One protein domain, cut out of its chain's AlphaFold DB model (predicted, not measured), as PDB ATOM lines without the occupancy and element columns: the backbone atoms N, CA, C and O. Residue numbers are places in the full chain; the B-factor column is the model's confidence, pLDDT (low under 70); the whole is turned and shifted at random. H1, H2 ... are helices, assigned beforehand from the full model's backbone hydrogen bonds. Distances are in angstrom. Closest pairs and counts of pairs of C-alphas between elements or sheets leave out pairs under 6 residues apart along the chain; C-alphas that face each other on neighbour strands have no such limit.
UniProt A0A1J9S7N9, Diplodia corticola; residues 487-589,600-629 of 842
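What this domain is: This is residues 487 to 589 and 600 to 629 of the 842 residues of a protein of Diplodia corticola (UniProt A0A1J9S7N9). Three long helices, H1, H3 and H4, lie side by side in an up-and-down bundle, each running against the one before it, and H6 packs along H4. Two short helices stand about perpendicular to H4 toward the end of the rod where H4 finishes: H5 packs on residues 580 to 588 of H4, and H2, apart from H5, comes close to H4 but does not clearly touch it. The 133 printed residues have six named helices, H1 to H6 in chain order, and no named strand: all helix. The whole is loose, with a radius of gyration of the C-alphas of 17.7 A and spans of 61 by 30 by 21 A.

How they stand to each other: H1, residues 487 to 513, touches H2, residues 517 to 525, only just and only at the corner: 3 pairs of C-alphas within 8 A, the closest Leu 513 and Thr 520, 5.9 A. H3, residues 529 to 547, touches H1 at 3 degrees, opposite ways; the closest C-alphas, Cys 498 and Ala 547, are 6.3 A apart. H4, residues 555 to 588, the hub, forms a helical hairpin with H3, closest at C-alphas Val 533 and Ile 572, 6.3 A. H4 touches H1 at 8 degrees, the same way, with C-alphas Ala 506 and Thr 568 closest at 6.0 A. With residues 580 to 588 alone, H4 touches H5, residues 602 to 608, about perpendicular at 77 degrees; C-alphas Ser 584 and Met 605 are closest at 5.7 A. With residues 569 to 580 alone, H4 touches H6, residues 614 to 625, at 24 degrees, opposite ways; C-alphas Ala 576 and Asp 617 are closest at 4.9 A. Every O i to N i+4 pair is within hydrogen-bond range in H1, H2, H3 and H5; H4 has 27 of 30, H6 7 of 8.

Where its parts are: H1 begins at C-alpha 487 (98.246, 198.179, 115.527) and is 38.6 A long, H3 26.2 A, H4 49.7 A. H6 ends at C-alpha 625 (125.216, 195.221, 141.739).

The domain as a whole: Residues 590 to 599 are not printed; C-alphas 589 and 600 are 10.5 A apart. No link printed whole is long. Mean pLDDT of the printed part is 71.2; residues 548 to 555, 576 to 589 and 600 to 629 are under 70.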
ATOM      1  N   GLU A 487      96.878 198.643 115.234       74.44
ATOM      2  CA  GLU A 487      98.246 198.179 115.527       74.44
ATOM      3  C   GLU A 487      98.710 198.543 116.948       74.44
ATOM      4  O   GLU A 487      99.354 197.733 117.612       74.44
ATOM      5  N   THR A 488      98.311 199.704 117.476       75.94
ATOM      6  CA  THR A 488      98.595 200.098 118.869       75.94
ATOM      7  C   THR A 488      98.023 199.100 119.878       75.94
ATOM      8  O   THR A 488      98.732 198.676 120.792       75.94
ATOM      9  N   ARG A 489      96.778 198.644 119.684       77.75
ATOM     10  CA  ARG A 489      96.127 197.652 120.556       77.75
ATOM     11  C   ARG A 489      96.767 196.274 120.427       77.75
ATOM     12  O   ARG A 489      96.931 195.586 121.433       77.75
ATOM     13  N   LYS A 490      97.188 195.885 119.216       79.25
ATOM     14  CA  LYS A 490      97.980 194.661 118.992       79.25
ATOM     15  C   LYS A 490      99.305 194.709 119.759       79.25
ATOM     16  O   LYS A 490      99.647 193.731 120.421       79.25
ATOM     17  N   PHE A 491     100.024 195.837 119.735       78.69
ATOM     18  CA  PHE A 491     101.265 195.996 120.503       78.69
ATOM     19  C   PHE A 491     101.030 195.983 122.019       78.69
ATOM     20  O   PHE A 491     101.791 195.323 122.723       78.69
ATOM     21  N   ILE A 492      99.960 196.612 122.519       81.25
ATOM     22  CA  ILE A 492      99.572 196.538 123.941       81.25
ATOM     23  C   ILE A 492      99.279 195.089 124.352       81.25
ATOM     24  O   ILE A 492      99.817 194.617 125.352       81.25
ATOM     25  N   HIS A 493      98.482 194.342 123.579       81.88
ATOM     26  CA  HIS A 493      98.211 192.939 123.897       81.88
ATOM     27  C   HIS A 493      99.475 192.074 123.859       81.88
ATOM     28  O   HIS A 493      99.663 191.282 124.777       81.88
ATOM     29  N   ARG A 494     100.365 192.277 122.878       81.31
ATOM     30  CA  ARG A 494     101.647 191.564 122.789       81.31
ATOM     31  C   ARG A 494     102.595 191.898 123.946       81.31
ATOM     32  O   ARG A 494     103.291 191.011 124.426       81.31
ATOM     33  N   PHE A 495     102.611 193.145 124.418       82.69
ATOM     34  CA  PHE A 495     103.333 193.523 125.636       82.69
ATOM     35  C   PHE A 495     102.798 192.764 126.862       82.69
ATOM     36  O   PHE A 495     103.587 192.235 127.642       82.69
ATOM     37  N   LEU A 496     101.470 192.648 127.000       82.31
ATOM     38  CA  LEU A 496     100.853 191.872 128.081       82.31
ATOM     39  C   LEU A 496     101.181 190.374 127.987       82.31
ATOM     40  O   LEU A 496     101.387 189.748 129.022       82.31
ATOM     41  N   ASP A 497     101.288 189.811 126.780       82.88
ATOM     42  CA  ASP A 497     101.722 188.420 126.583       82.88
ATOM     43  C   ASP A 497     103.181 188.211 126.996       82.88
ATOM     44  O   ASP A 497     103.462 187.318 127.791       82.88
ATOM     45  N   CYS A 498     104.097 189.091 126.579       82.81
ATOM     46  CA  CYS A 498     105.479 189.049 127.064       82.81
ATOM     47  C   CYS A 498     105.552 189.226 128.596       82.81
ATOM     48  O   CYS A 498     106.333 188.539 129.252       82.81
ATOM     49  N   GLY A 499     104.722 190.085 129.197       81.56
ATOM     50  CA  GLY A 499     104.612 190.206 130.657       81.56
ATOM     51  C   GLY A 499     104.158 188.904 131.329       81.56
ATOM     52  O   GLY A 499     104.747 188.481 132.325       81.56
ATOM     53  N   ILE A 500     103.166 188.222 130.749       82.44
ATOM     54  CA  ILE A 500     102.676 186.913 131.203       82.44
ATOM     55  C   ILE A 500     103.760 185.827 131.060       82.44
ATOM     56  O   ILE A 500     103.950 185.054 131.996       82.44
ATOM     57  N   GLU A 501     104.522 185.793 129.963       82.69
ATOM     58  CA  GLU A 501     105.688 184.906 129.789       82.69
ATOM     59  C   GLU A 501     106.769 185.156 130.860       82.69
ATOM     60  O   GLU A 501     107.289 184.213 131.460       82.69
ATOM     61  N   CYS A 502     107.087 186.423 131.151       83.06
ATOM     62  CA  CYS A 502     108.061 186.792 132.183       83.06
ATOM     63  C   CYS A 502     107.609 186.310 133.572       83.06
ATOM     64  O   CYS A 502     108.376 185.705 134.325       83.06
ATOM     65  N   VAL A 503     106.323 186.499 133.877       80.25
ATOM     66  CA  VAL A 503     105.683 186.044 135.115       80.25
ATOM     67  C   VAL A 503     105.617 184.514 135.223       80.25
ATOM     68  O   VAL A 503     105.814 183.981 136.316       80.25
ATOM     69  N   GLN A 504     105.418 183.787 134.118       81.12
ATOM     70  CA  GLN A 504     105.543 182.324 134.091       81.12
ATOM     71  C   GLN A 504     106.962 181.883 134.469       81.12
ATOM     72  O   GLN A 504     107.126 181.035 135.347       81.12
ATOM     73  N   LEU A 505     107.993 182.485 133.861       82.69
ATOM     74  CA  LEU A 505     109.395 182.193 134.183       82.69
ATOM     75  C   LEU A 505     109.710 182.495 135.659       82.69
ATOM     76  O   LEU A 505     110.320 181.667 136.336       82.69
ATOM     77  N   ALA A 506     109.221 183.619 136.191       79.62
ATOM     78  CA  ALA A 506     109.343 183.973 137.605       79.62
ATOM     79  C   ALA A 506     108.640 182.960 138.533       79.62
ATOM     80  O   ALA A 506     109.168 182.603 139.591       79.62
ATOM     81  N   HIS A 507     107.475 182.439 138.132       78.62
ATOM     82  CA  HIS A 507     106.727 181.435 138.890       78.62
ATOM     83  C   HIS A 507     107.411 180.056 138.868       78.62
ATOM     84  O   HIS A 507     107.483 179.381 139.898       78.62
ATOM     85  N   LEU A 508     107.982 179.650 137.729       81.44
ATOM     86  CA  LEU A 508     108.784 178.428 137.603       81.44
ATOM     87  C   LEU A 508     110.089 178.521 138.413       81.44
ATOM     88  O   LEU A 508     110.442 177.588 139.139       81.44
ATOM     89  N   ALA A 509     110.760 179.677 138.399       80.50
ATOM     90  CA  ALA A 509     111.891 179.939 139.283       80.50
ATOM     91  C   ALA A 509     111.477 179.857 140.763       80.50
ATOM     92  O   ALA A 509     112.106 179.145 141.542       80.50
ATOM     93  N   THR A 510     110.364 180.486 141.148       78.81
ATOM     94  CA  THR A 510     109.832 180.429 142.523       78.81
ATOM     95  C   THR A 510     109.531 178.999 142.973       78.81
ATOM     96  O   THR A 510     109.942 178.585 144.055       78.81
ATOM     97  N   THR A 511     108.859 178.205 142.140       79.44
ATOM     98  CA  THR A 511     108.474 176.823 142.478       79.44
ATOM     99  C   THR A 511     109.639 175.829 142.453       79.44
ATOM    100  O   THR A 511     109.533 174.767 143.062       79.44
ATOM    101  N   THR A 512     110.772 176.163 141.826       80.94
ATOM    102  CA  THR A 512     111.981 175.312 141.821       80.94
ATOM    103  C   THR A 512     113.039 175.730 142.844       80.94
ATOM    104  O   THR A 512     113.740 174.865 143.374       80.94
ATOM    105  N   LEU A 513     113.146 177.027 143.154       74.62
ATOM    106  CA  LEU A 513     114.115 177.585 144.104       74.62
ATOM    107  C   LEU A 513     113.548 177.743 145.525       74.62
ATOM    108  O   LEU A 513     114.286 177.529 146.483       74.62
ATOM    109  N   TYR A 514     112.259 178.082 145.657       73.81
ATOM    110  CA  TYR A 514     111.635 178.576 146.896       73.81
ATOM    111  C   TYR A 514     110.342 177.835 147.307       73.81
ATOM    112  O   TYR A 514     109.566 178.337 148.118       73.81
ATOM    113  N   SER A 515     110.104 176.619 146.799       73.50
ATOM    114  CA  SER A 515     108.922 175.790 147.128       73.50
ATOM    115  C   SER A 515     108.713 175.532 148.628       73.50
ATOM    116  O   SER A 515     107.587 175.357 149.090       73.50
ATOM    117  N   SER A 516     109.807 175.441 149.384       74.94
ATOM    118  CA  SER A 516     109.840 175.170 150.819       74.94
ATOM    119  C   SER A 516     111.195 175.608 151.380       74.94
ATOM    120  O   SER A 516     112.218 175.372 150.726       74.94
ATOM    121  N   PRO A 517     111.272 176.177 152.599       71.62
ATOM    122  CA  PRO A 517     112.550 176.550 153.210       71.62
ATOM    123  C   PRO A 517     113.476 175.341 153.418       71.62
ATOM    124  O   PRO A 517     114.693 175.467 153.296       71.62
ATOM    125  N   ALA A 518     112.923 174.142 153.645       73.31
ATOM    126  CA  ALA A 518     113.713 172.913 153.735       73.31
ATOM    127  C   ALA A 518     114.310 172.501 152.374       73.31
ATOM    128  O   ALA A 518     115.467 172.086 152.305       73.31
ATOM    129  N   GLN A 519     113.553 172.666 151.282       75.06
ATOM    130  CA  GLN A 519     114.033 172.385 149.925       75.06
ATOM    131  C   GLN A 519     115.038 173.444 149.448       75.06
ATOM    132  O   GLN A 519     116.052 173.086 148.854       75.06
ATOM    133  N   THR A 520     114.818 174.720 149.779       76.56
ATOM    134  CA  THR A 520     115.754 175.826 149.501       76.56
ATOM    135  C   THR A 520     117.104 175.558 150.175       76.56
ATOM    136  O   THR A 520     118.137 175.521 149.505       76.56
ATOM    137  N   LYS A 521     117.097 175.218 151.473       75.62
ATOM    138  CA  LYS A 521     118.303 174.821 152.216       75.62
ATOM    139  C   LYS A 521     118.989 173.583 151.627       75.62
ATOM    140  O   LYS A 521     120.218 173.531 151.558       75.62
ATOM    141  N   ALA A 522     118.232 172.591 151.153       79.06
ATOM    142  CA  ALA A 522     118.793 171.428 150.458       79.06
ATOM    143  C   ALA A 522     119.412 171.791 149.090       79.06
ATOM    144  O   ALA A 522     120.465 171.259 148.729       79.06
ATOM    145  N   MET A 523     118.815 172.725 148.342       79.75
ATOM    146  CA  MET A 523     119.355 173.251 147.080       79.75
ATOM    147  C   MET A 523     120.651 174.042 147.298       79.75
ATOM    148  O   MET A 523     121.609 173.832 146.552       79.75
ATOM    149  N   ILE A 524     120.710 174.869 148.348       78.38
ATOM    150  CA  ILE A 524     121.911 175.599 148.790       78.38
ATOM    151  C   ILE A 524     123.015 174.616 149.204       78.38
ATOM    152  O   ILE A 524     124.113 174.648 148.648       78.38
ATOM    153  N   THR A 525     122.705 173.670 150.098       80.94
ATOM    154  CA  THR A 525     123.661 172.661 150.601       80.94
ATOM    155  C   THR A 525     124.227 171.788 149.473       80.94
ATOM    156  O   THR A 525     125.423 171.498 149.445       80.94
ATOM    157  N   SER A 526     123.388 171.402 148.504       82.88
ATOM    158  CA  SER A 526     123.800 170.605 147.338       82.88
ATOM    159  C   SER A 526     124.383 171.424 146.177       82.88
ATOM    160  O   SER A 526     124.780 170.838 145.172       82.88
ATOM    161  N   LYS A 527     124.449 172.760 146.299       80.56
ATOM    162  CA  LYS A 527     125.020 173.714 145.318       80.56
ATOM    163  C   LYS A 527     124.352 173.703 143.936       80.56
ATOM    164  O   LYS A 527     124.826 174.352 143.005       80.56
ATOM    165  N   LYS A 528     123.206 173.026 143.805       83.19
ATOM    166  CA  LYS A 528     122.437 172.901 142.554       83.19
ATOM    167  C   LYS A 528     121.794 174.217 142.112       83.19
ATOM    168  O   LYS A 528     121.542 174.391 140.923       83.19
ATOM    169  N   TYR A 529     121.575 175.147 143.045       81.94
ATOM    170  CA  TYR A 529     121.007 176.467 142.757       81.94
ATOM    171  C   TYR A 529     121.799 177.245 141.697       81.94
ATOM    172  O   TYR A 529     121.181 177.899 140.869       81.94
ATOM    173  N   ILE A 530     123.133 177.117 141.648       82.56
ATOM    174  CA  ILE A 530     123.976 177.828 140.670       82.56
ATOM    175  C   ILE A 530     123.574 177.448 139.235       82.56
ATOM    176  O   ILE A 530     123.367 178.320 138.398       82.56
ATOM    177  N   SER A 531     123.378 176.149 138.976       85.94
ATOM    178  CA  SER A 531     122.949 175.645 137.663       85.94
ATOM    179  C   SER A 531     121.523 176.076 137.307       85.94
ATOM    180  O   SER A 531     121.229 176.297 136.132       85.94
ATOM    181  N   ALA A 532     120.637 176.187 138.302       85.06
ATOM    182  CA  ALA A 532     119.268 176.659 138.106       85.06
ATOM    183  C   ALA A 532     119.233 178.164 137.790       85.06
ATOM    184  O   ALA A 532     118.568 178.565 136.840       85.06
ATOM    185  N   VAL A 533     120.010 178.982 138.512       84.62
ATOM    186  CA  VAL A 533     120.172 180.420 138.241       84.62
ATOM    187  C   VAL A 533     120.691 180.641 136.820       84.62
ATOM    188  O   VAL A 533     120.060 181.376 136.069       84.62
ATOM    189  N   THR A 534     121.752 179.944 136.390       86.19
ATOM    190  CA  THR A 534     122.259 180.077 135.010       86.19
ATOM    191  C   THR A 534     121.249 179.633 133.950       86.19
ATOM    192  O   THR A 534     121.195 180.225 132.876       86.19
ATOM    193  N   HIS A 535     120.424 178.618 134.234       90.38
ATOM    194  CA  HIS A 535     119.387 178.169 133.306       90.38
ATOM    195  C   HIS A 535     118.285 179.226 133.136       90.38
ATOM    196  O   HIS A 535     117.951 179.585 132.004       90.38
ATOM    197  N   TYR A 536     117.777 179.787 134.238       87.19
ATOM    198  CA  TYR A 536     116.776 180.851 134.167       87.19
ATOM    199  C   TYR A 536     117.337 182.158 133.594       87.19
ATOM    200  O   TYR A 536     116.615 182.843 132.876       87.19
ATOM    201  N   ASP A 537     118.620 182.472 133.804       85.56
ATOM    202  CA  ASP A 537     119.255 183.647 133.192       85.56
ATOM    203  C   ASP A 537     119.315 183.535 131.656       85.56
ATOM    204  O   ASP A 537     119.004 184.496 130.953       85.56
ATOM    205  N   THR A 538     119.596 182.342 131.107       89.31
ATOM    206  CA  THR A 538     119.524 182.122 129.645       89.31
ATOM    207  C   THR A 538     118.100 182.183 129.090       89.31
ATOM    208  O   THR A 538     117.899 182.689 127.985       89.31
ATOM    209  N   LEU A 539     117.099 181.721 129.852       87.69
ATOM    210  CA  LEU A 539     115.691 181.825 129.458       87.69
ATOM    211  C   LEU A 539     115.218 183.286 129.465       87.69
ATOM    212  O   LEU A 539     114.572 183.718 128.514       87.69
ATOM    213  N   LEU A 540     115.599 184.067 130.482       85.06
ATOM    214  CA  LEU A 540     115.330 185.505 130.538       85.06
ATOM    215  C   LEU A 540     116.052 186.280 129.427       85.06
ATOM    216  O   LEU A 540     115.473 187.211 128.876       85.06
ATOM    217  N   GLY A 541     117.278 185.894 129.060       84.19
ATOM    218  CA  GLY A 541     117.982 186.470 127.909       84.19
ATOM    219  C   GLY A 541     117.221 186.253 126.597       84.19
ATOM    220  O   GLY A 541     116.966 187.206 125.864       84.19
ATOM    221  N   SER A 542     116.766 185.021 126.341       86.88
ATOM    222  CA  SER A 542     115.945 184.709 125.160       86.88
ATOM    223  C   SER A 542     114.576 185.408 125.187       86.88
ATOM    224  O   SER A 542     114.094 185.861 124.148       86.88
ATOM    225  N   TRP A 543     113.969 185.566 126.367       87.19
ATOM    226  CA  TRP A 543     112.762 186.378 126.539       87.19
ATOM    227  C   TRP A 543     113.013 187.852 126.189       87.19
ATOM    228  O   TRP A 543     112.229 188.440 125.448       87.19
ATOM    229  N   LEU A 544     114.133 188.437 126.631       83.00
ATOM    230  CA  LEU A 544     114.480 189.832 126.338       83.00
ATOM    231  C   LEU A 544     114.697 190.058 124.831       83.00
ATOM    232  O   LEU A 544     114.232 191.057 124.286       83.00
ATOM    233  N   GLU A 545     115.305 189.098 124.125       81.69
ATOM    234  CA  GLU A 545     115.407 189.112 122.656       81.69
ATOM    235  C   GLU A 545     114.051 189.014 121.934       81.69
ATOM    236  O   GLU A 545     113.933 189.460 120.790       81.69
ATOM    237  N   ASN A 546     113.027 188.424 122.560       78.69
ATOM    238  CA  ASN A 546     111.668 188.354 122.019       78.69
ATOM    239  C   ASN A 546     110.852 189.617 122.352       78.69
ATOM    240  O   ASN A 546     110.144 190.130 121.478       78.69
ATOM    241  N   ALA A 547     111.003 190.161 123.563       70.88
ATOM    242  CA  ALA A 547     110.404 191.421 124.002       70.88
ATOM    243  C   ALA A 547     110.968 192.625 123.221       70.88
ATOM    244  O   ALA A 547     110.210 193.482 122.770       70.88
ATOM    245  N   GLY A 548     112.274 192.632 122.926       65.81
ATOM    246  CA  GLY A 548     112.933 193.627 122.068       65.81
ATOM    247  C   GLY A 548     112.460 193.640 120.603       65.81
ATOM    248  O   GLY A 548     112.858 194.511 119.835       65.81
ATOM    249  N   ARG A 549     111.585 192.704 120.199       66.25
ATOM    250  CA  ARG A 549     110.886 192.708 118.897       66.25
ATOM    251  C   ARG A 549     109.524 193.415 118.956       66.25
ATOM    252  O   ARG A 549     108.745 193.298 118.003       66.25
ATOM    253  N   ILE A 550     109.190 194.082 120.061       63.66
ATOM    254  CA  ILE A 550     108.106 195.071 120.135       63.66
ATOM    255  C   ILE A 550     108.650 196.381 119.529       63.66
ATOM    256  O   ILE A 550     109.683 196.862 119.992       63.66
ATOM    257  N   PRO A 551     108.021 196.960 118.487       59.47
ATOM    258  CA  PRO A 551     108.533 198.171 117.845       59.47
ATOM    259  C   PRO A 551     108.628 199.370 118.796       59.47
ATOM    260  O   PRO A 551     107.786 199.551 119.674       59.47
ATOM    261  N   SER A 552     109.598 200.251 118.542       57.81
ATOM    262  CA  SER A 552     109.931 201.450 119.335       57.81
ATOM    263  C   SER A 552     108.879 202.577 119.304       57.81
ATOM    264  O   SER A 552     109.209 203.744 119.503       57.81
ATOM    265  N   LEU A 553     107.623 202.247 119.003       54.97
ATOM    266  CA  LEU A 553     106.503 203.177 118.846       54.97
ATOM    267  C   LEU A 553     105.850 203.534 120.198       54.97
ATOM    268  O   LEU A 553     105.149 204.535 120.297       54.97
ATOM    269  N   LEU A 554     106.116 202.739 121.244       65.94
ATOM    270  CA  LEU A 554     105.660 202.940 122.625       65.94
ATOM    271  C   LEU A 554     106.841 202.759 123.607       65.94
ATOM    272  O   LEU A 554     106.930 201.725 124.272       65.94
ATOM    273  N   PRO A 555     107.770 203.734 123.712       68.88
ATOM    274  CA  PRO A 555     109.014 203.583 124.480       68.88
ATOM    275  C   PRO A 555     108.786 203.295 125.973       68.88
ATOM    276  O   PRO A 555     109.568 202.572 126.584       68.88
ATOM    277  N   ASN A 556     107.687 203.794 126.547       71.94
ATOM    278  CA  ASN A 556     107.317 203.555 127.944       71.94
ATOM    279  C   ASN A 556     107.114 202.057 128.240       71.94
ATOM    280  O   ASN A 556     107.565 201.573 129.275       71.94
ATOM    281  N   LEU A 557     106.504 201.308 127.311       72.94
ATOM    282  CA  LEU A 557     106.290 199.864 127.456       72.94
ATOM    283  C   LEU A 557     107.597 199.073 127.291       72.94
ATOM    284  O   LEU A 557     107.781 198.052 127.948       72.94
ATOM    285  N   THR A 558     108.536 199.555 126.467       72.06
ATOM    286  CA  THR A 558     109.887 198.975 126.374       72.06
ATOM    287  C   THR A 558     110.630 199.120 127.704       72.06
ATOM    288  O   THR A 558     111.125 198.129 128.232       72.06
ATOM    289  N   ILE A 559     110.614 200.317 128.303       73.94
ATOM    290  CA  ILE A 559     111.201 200.571 129.630       73.94
ATOM    291  C   ILE A 559     110.518 199.704 130.702       73.94
ATOM    292  O   ILE A 559     111.185 199.133 131.562       73.94
ATOM    293  N   GLN A 560     109.193 199.535 130.639       74.00
ATOM    294  CA  GLN A 560     108.458 198.657 131.555       74.00
ATOM    295  C   GLN A 560     108.853 197.174 131.393       74.00
ATOM    296  O   GLN A 560     108.955 196.457 132.389       74.00
ATOM    297  N   ALA A 561     109.133 196.712 130.170       73.12
ATOM    298  CA  ALA A 561     109.641 195.362 129.913       73.12
ATOM    299  C   ALA A 561     111.077 195.159 130.436       73.12
ATOM    300  O   ALA A 561     111.362 194.126 131.042       73.12
ATOM    301  N   GLU A 562     111.957 196.152 130.277       75.25
ATOM    302  CA  GLU A 562     113.304 196.156 130.871       75.25
ATOM    303  C   GLU A 562     113.237 196.099 132.408       75.25
ATOM    304  O   GLU A 562     113.943 195.308 133.036       75.25
ATOM    305  N   ILE A 563     112.330 196.864 133.025       75.94
ATOM    306  CA  ILE A 563     112.059 196.825 134.471       75.94
ATOM    307  C   ILE A 563     111.608 195.424 134.919       75.94
ATOM    308  O   ILE A 563     112.161 194.894 135.884       75.94
ATOM    309  N   MET A 564     110.657 194.789 134.218       74.75
ATOM    310  CA  MET A 564     110.197 193.426 134.542       74.75
ATOM    311  C   MET A 564     111.323 192.385 134.426       74.75
ATOM    312  O   MET A 564     111.455 191.520 135.299       74.75
ATOM    313  N   PHE A 565     112.174 192.496 133.400       79.56
ATOM    314  CA  PHE A 565     113.372 191.667 133.244       79.56
ATOM    315  C   PHE A 565     114.338 191.850 134.417       79.56
ATOM    316  O   PHE A 565     114.730 190.868 135.048       79.56
ATOM    317  N   HIS A 566     114.694 193.091 134.757       74.94
ATOM    318  CA  HIS A 566     115.646 193.375 135.831       74.94
ATOM    319  C   HIS A 566     115.121 192.977 137.220       74.94
ATOM    320  O   HIS A 566     115.902 192.469 138.028       74.94
ATOM    321  N   ALA A 567     113.819 193.126 137.483       70.88
ATOM    322  CA  ALA A 567     113.181 192.685 138.724       70.88
ATOM    323  C   ALA A 567     113.130 191.149 138.845       70.88
ATOM    324  O   ALA A 567     113.510 190.588 139.873       70.88
ATOM    325  N   THR A 568     112.746 190.441 137.778       76.50
ATOM    326  CA  THR A 568     112.746 188.966 137.780       76.50
ATOM    327  C   THR A 568     114.170 188.411 137.879       76.50
ATOM    328  O   THR A 568     114.421 187.451 138.612       76.50
ATOM    329  N   ARG A 569     115.140 189.050 137.208       78.06
ATOM    330  CA  ARG A 569     116.560 188.678 137.272       78.06
ATOM    331  C   ARG A 569     117.142 188.873 138.672       78.06
ATOM    332  O   ARG A 569     117.821 187.968 139.158       78.06
ATOM    333  N   SER A 570     116.883 190.006 139.331       72.06
ATOM    334  CA  SER A 570     117.384 190.261 140.690       72.06
ATOM    335  C   SER A 570     116.779 189.291 141.711       72.06
ATOM    336  O   SER A 570     117.521 188.735 142.520       72.06
ATOM    337  N   TYR A 571     115.482 188.981 141.590       73.81
ATOM    338  CA  TYR A 571     114.802 187.966 142.397       73.81
ATOM    339  C   TYR A 571     115.443 186.574 142.276       73.81
ATOM    340  O   TYR A 571     115.707 185.927 143.285       73.81
ATOM    341  N   ILE A 572     115.771 186.117 141.061       77.44
ATOM    342  CA  ILE A 572     116.441 184.818 140.859       77.44
ATOM    343  C   ILE A 572     117.837 184.799 141.500       77.44
ATOM    344  O   ILE A 572     118.236 183.792 142.087       77.44
ATOM    345  N   HIS A 573     118.575 185.909 141.434       73.69
ATOM    346  CA  HIS A 573     119.911 186.015 142.029       73.69
ATOM    347  C   HIS A 573     119.881 186.204 143.562       73.69
ATOM    348  O   HIS A 573     120.899 185.980 144.220       73.69
ATOM    349  N   LEU A 574     118.729 186.527 144.165       72.06
ATOM    350  CA  LEU A 574     118.562 186.685 145.618       72.06
ATOM    351  C   LEU A 574     118.915 185.407 146.405       72.06
ATOM    352  O   LEU A 574     119.349 185.489 147.557       72.06
ATOM    353  N   ILE A 575     118.820 184.220 145.788       73.25
ATOM    354  CA  ILE A 575     119.243 182.956 146.418       73.25
ATOM    355  C   ILE A 575     120.745 182.924 146.749       73.25
ATOM    356  O   ILE A 575     121.139 182.241 147.693       73.25
ATOM    357  N   ALA A 576     121.580 183.697 146.047       66.69
ATOM    358  CA  ALA A 576     122.997 183.838 146.378       66.69
ATOM    359  C   ALA A 576     123.199 184.585 147.712       66.69
ATOM    360  O   ALA A 576     124.035 184.188 148.522       66.69
ATOM    361  N   ILE A 577     122.378 185.606 147.997       66.38
ATOM    362  CA  ILE A 577     122.379 186.301 149.298       66.38
ATOM    363  C   ILE A 577     121.896 185.344 150.399       66.38
ATOM    364  O   ILE A 577     122.559 185.213 151.429       66.38
ATOM    365  N   GLN A 578     120.812 184.597 150.151       66.75
ATOM    366  CA  GLN A 578     120.323 183.568 151.080       66.75
ATOM    367  C   GLN A 578     121.390 182.496 151.369       66.75
ATOM    368  O   GLN A 578     121.553 182.098 152.519       66.75
ATOM    369  N   ALA A 579     122.163 182.062 150.366       66.44
ATOM    370  CA  ALA A 579     123.244 181.092 150.545       66.44
ATOM    371  C   ALA A 579     124.363 181.616 151.467       66.44
ATOM    372  O   ALA A 579     124.827 180.885 152.343       66.44
ATOM    373  N   ILE A 580     124.761 182.886 151.327       64.88
ATOM    374  CA  ILE A 580     125.735 183.533 152.225       64.88
ATOM    375  C   ILE A 580     125.173 183.625 153.652       64.88
ATOM    376  O   ILE A 580     125.854 183.250 154.612       64.88
ATOM    377  N   MET A 581     123.914 184.051 153.802       63.47
ATOM    378  CA  MET A 581     123.249 184.131 155.106       63.47
ATOM    379  C   MET A 581     123.150 182.755 155.781       63.47
ATOM    380  O   MET A 581     123.533 182.623 156.943       63.47
ATOM    381  N   GLU A 582     122.730 181.707 155.068       66.75
ATOM    382  CA  GLU A 582     122.658 180.347 155.617       66.75
ATOM    383  C   GLU A 582     124.033 179.785 156.002       66.75
ATOM    384  O   GLU A 582     124.137 179.153 157.056       66.75
ATOM    385  N   ARG A 583     125.102 180.071 155.238       66.56
ATOM    386  CA  ARG A 583     126.471 179.708 155.652       66.56
ATOM    387  C   ARG A 583     126.874 180.411 156.949       66.56
ATOM    388  O   ARG A 583     127.340 179.733 157.864       66.56
ATOM    389  N   SER A 584     126.632 181.719 157.072       61.69
ATOM    390  CA  SER A 584     126.953 182.474 158.298       61.69
ATOM    391  C   SER A 584     126.204 181.963 159.532       61.69
ATOM    392  O   SER A 584     126.792 181.814 160.601       61.69
ATOM    393  N   LEU A 585     124.935 181.577 159.365       61.56
ATOM    394  CA  LEU A 585     124.136 180.954 160.416       61.56
ATOM    395  C   LEU A 585     124.634 179.542 160.768       61.56
ATOM    396  O   LEU A 585     124.583 179.163 161.935       61.56
ATOM    397  N   SER A 586     125.129 178.772 159.791       63.62
ATOM    398  CA  SER A 586     125.655 177.416 160.014       63.62
ATOM    399  C   SER A 586     127.003 177.382 160.743       63.62
ATOM    400  O   SER A 586     127.243 176.465 161.522       63.62
ATOM    401  N   LEU A 587     127.854 178.391 160.533       57.81
ATOM    402  CA  LEU A 587     129.133 178.533 161.238       57.81
ATOM    403  C   LEU A 587     128.951 179.009 162.685       57.81
ATOM    404  O   LEU A 587     129.778 178.703 163.536       57.81
ATOM    405  N   SER A 588     127.862 179.726 162.980       49.94
ATOM    406  CA  SER A 588     127.690 180.366 164.285       49.94
ATOM    407  C   SER A 588     127.388 179.402 165.440       49.94
ATOM    408  O   SER A 588     127.767 179.715 166.566       49.94
ATOM    409  N   TYR A 589     126.701 178.274 165.199       47.94
ATOM    410  CA  TYR A 589     126.328 177.297 166.239       47.94
ATOM    411  C   TYR A 589     126.142 175.871 165.674       47.94
ATOM    412  O   TYR A 589     125.112 175.603 165.051       47.94
ATOM    413  N   PHE A 600     123.955 187.501 164.920       44.78
ATOM    414  CA  PHE A 600     125.011 187.416 163.908       44.78
ATOM    415  C   PHE A 600     126.314 187.948 164.506       44.78
ATOM    416  O   PHE A 600     126.325 189.043 165.061       44.78
ATOM    417  N   ASP A 601     127.394 187.182 164.370       48.53
ATOM    418  CA  ASP A 601     128.731 187.574 164.817       48.53
ATOM    419  C   ASP A 601     129.572 188.024 163.611       48.53
ATOM    420  O   ASP A 601     129.645 187.319 162.596       48.53
ATOM    421  N   GLU A 602     130.200 189.198 163.690       50.69
ATOM    422  CA  GLU A 602     130.920 189.807 162.556       50.69
ATOM    423  C   GLU A 602     132.111 188.951 162.107       50.69
ATOM    424  O   GLU A 602     132.416 188.849 160.914       50.69
ATOM    425  N   GLN A 603     132.751 188.273 163.064       50.31
ATOM    426  CA  GLN A 603     133.899 187.399 162.826       50.31
ATOM    427  C   GLN A 603     133.505 186.183 161.972       50.31
ATOM    428  O   GLN A 603     134.214 185.837 161.025       50.31
ATOM    429  N   ASN A 604     132.319 185.615 162.223       52.16
ATOM    430  CA  ASN A 604     131.774 184.504 161.442       52.16
ATOM    431  C   ASN A 604     131.471 184.943 160.001       52.16
ATOM    432  O   ASN A 604     131.748 184.205 159.057       52.16
ATOM    433  N   MET A 605     130.967 186.167 159.798       51.44
ATOM    434  CA  MET A 605     130.750 186.711 158.450       51.44
ATOM    435  C   MET A 605     132.076 186.924 157.698       51.44
ATOM    436  O   MET A 605     132.178 186.586 156.519       51.44
ATOM    437  N   ALA A 606     133.120 187.410 158.376       51.81
ATOM    438  CA  ALA A 606     134.452 187.557 157.787       51.81
ATOM    439  C   ALA A 606     135.087 186.211 157.376       51.81
ATOM    440  O   ALA A 606     135.868 186.169 156.423       51.81
ATOM    441  N   GLU A 607     134.745 185.107 158.047       56.66
ATOM    442  CA  GLU A 607     135.153 183.757 157.647       56.66
ATOM    443  C   GLU A 607     134.320 183.215 156.471       56.66
ATOM    444  O   GLU A 607     134.894 182.740 155.489       56.66
ATOM    445  N   VAL A 608     132.991 183.397 156.481       57.03
ATOM    446  CA  VAL A 608     132.106 183.064 155.341       57.03
ATOM    447  C   VAL A 608     132.587 183.729 154.055       57.03
ATOM    448  O   VAL A 608     132.625 183.087 153.004       57.03
ATOM    449  N   MET A 609     132.979 185.003 154.130       55.81
ATOM    450  CA  MET A 609     133.437 185.802 152.988       55.81
ATOM    451  C   MET A 609     134.789 185.348 152.413       55.81
ATOM    452  O   MET A 609     135.115 185.712 151.285       55.81
ATOM    453  N   ARG A 610     135.557 184.514 153.131       58.16
ATOM    454  CA  ARG A 610     136.797 183.888 152.631       58.16
ATOM    455  C   ARG A 610     136.558 182.573 151.883       58.16
ATOM    456  O   ARG A 610     137.478 182.074 151.237       58.16
ATOM    457  N   LEU A 611     135.355 181.996 151.947       65.12
ATOM    458  CA  LEU A 611     135.063 180.724 151.283       65.12
ATOM    459  C   LEU A 611     135.016 180.886 149.746       65.12
ATOM    460  O   LEU A 611     134.325 181.778 149.245       65.12
ATOM    461  N   PRO A 612     135.605 179.957 148.961       62.59
ATOM    462  CA  PRO A 612     135.545 179.963 147.489       62.59
ATOM    463  C   PRO A 612     134.145 179.622 146.931       62.59
ATOM    464  O   PRO A 612     133.954 179.426 145.729       62.59
ATOM    465  N   GLU A 613     133.155 179.487 147.806       64.50
ATOM    466  CA  GLU A 613     131.733 179.341 147.485       64.50
ATOM    467  C   GLU A 613     131.064 180.712 147.539       64.50
ATOM    468  O   GLU A 613     130.489 181.154 146.551       64.50
ATOM    469  N   THR A 614     131.289 181.446 148.631       61.22
ATOM    470  CA  THR A 614     130.888 182.846 148.784       61.22
ATOM    471  C   THR A 614     131.500 183.736 147.704       61.22
ATOM    472  O   THR A 614     130.811 184.604 147.191       61.22
ATOM    473  N   ALA A 615     132.732 183.475 147.253       59.50
ATOM    474  CA  ALA A 615     133.313 184.177 146.102       59.50
ATOM    475  C   ALA A 615     132.498 184.018 144.797       59.50
ATOM    476  O   ALA A 615     132.472 184.935 143.981       59.50
ATOM    477  N   ARG A 616     131.809 182.882 144.599       65.44
ATOM    478  CA  ARG A 616     130.919 182.646 143.444       65.44
ATOM    479  C   ARG A 616     129.530 183.234 143.658       65.44
ATOM    480  O   ARG A 616     128.967 183.791 142.723       65.44
ATOM    481  N   ASP A 617     129.008 183.188 144.879       61.38
ATOM    482  CA  ASP A 617     127.756 183.875 145.218       61.38
ATOM    483  C   ASP A 617     127.901 185.398 145.118       61.38
ATOM    484  O   ASP A 617     126.994 186.068 144.644       61.38
ATOM    485  N   LEU A 618     129.069 185.949 145.459       62.84
ATOM    486  CA  LEU A 618     129.403 187.353 145.227       62.84
ATOM    487  C   LEU A 618     129.504 187.699 143.735       62.84
ATOM    488  O   LEU A 618     129.219 188.836 143.379       62.84
ATOM    489  N   GLU A 619     129.846 186.752 142.855       65.44
ATOM    490  CA  GLU A 619     129.776 186.959 141.400       65.44
ATOM    491  C   GLU A 619     128.322 186.973 140.901       65.44
ATOM    492  O   GLU A 619     127.945 187.844 140.124       65.44
ATOM    493  N   LEU A 620     127.460 186.101 141.436       62.28
ATOM    494  CA  LEU A 620     126.011 186.167 141.194       62.28
ATOM    495  C   LEU A 620     125.402 187.478 141.737       62.28
ATOM    496  O   LEU A 620     124.573 188.101 141.080       62.28
ATOM    497  N   ILE A 621     125.853 187.960 142.897       60.91
ATOM    498  CA  ILE A 621     125.421 189.247 143.469       60.91
ATOM    499  C   ILE A 621     126.011 190.433 142.690       60.91
ATOM    500  O   ILE A 621     125.356 191.468 142.587       60.91
ATOM    501  N   ARG A 622     127.193 190.301 142.072       60.91
ATOM    502  CA  ARG A 622     127.742 191.304 141.140       60.91
ATOM    503  C   ARG A 622     126.868 191.492 139.907       60.91
ATOM    504  O   ARG A 622     126.828 192.611 139.410       60.91
ATOM    505  N   VAL A 623     126.112 190.481 139.466       59.38
ATOM    506  CA  VAL A 623     125.074 190.679 138.439       59.38
ATOM    507  C   VAL A 623     124.033 191.686 138.936       59.38
ATOM    508  O   VAL A 623     123.731 192.629 138.213       59.38
ATOM    509  N   ILE A 624     123.560 191.560 140.185       56.72
ATOM    510  CA  ILE A 624     122.623 192.512 140.813       56.72
ATOM    511  C   ILE A 624     123.274 193.891 141.016       56.72
ATOM    512  O   ILE A 624     122.674 194.907 140.689       56.72
ATOM    513  N   ALA A 625     124.510 193.954 141.520       49.06
ATOM    514  CA  ALA A 625     125.216 195.221 141.739       49.06
ATOM    515  C   ALA A 625     125.593 195.930 140.420       49.06
ATOM    516  O   ALA A 625     125.717 197.153 140.393       49.06
ATOM    517  N   GLY A 626     125.732 195.173 139.328       49.41
ATOM    518  CA  GLY A 626     125.835 195.653 137.951       49.41
ATOM    519  C   GLY A 626     124.495 196.069 137.331       49.41
ATOM    520  O   GLY A 626     124.500 196.669 136.263       49.41
ATOM    521  N   LEU A 627     123.361 195.826 138.008       48.72
ATOM    522  CA  LEU A 627     122.088 196.510 137.733       48.72
ATOM    523  C   LEU A 627     122.028 197.906 138.376       48.72
ATOM    524  O   LEU A 627     120.994 198.570 138.294       48.72
ATOM    525  N   ASN A 628     123.127 198.395 138.970       41.16
ATOM    526  CA  ASN A 628     123.345 199.835 139.016       41.16
ATOM    527  C   ASN A 628     123.363 200.343 137.576       41.16
ATOM    528  O   ASN A 628     124.378 200.259 136.885       41.16
ATOM    529  N   ILE A 629     122.221 200.902 137.179       42.56
ATOM    530  CA  ILE A 629     122.094 201.977 136.200       42.56
ATOM    531  C   ILE A 629     123.393 202.785 136.249       42.56
ATOM    532  O   ILE A 629     123.666 203.414 137.277       42.56
TER     533      ILE A 629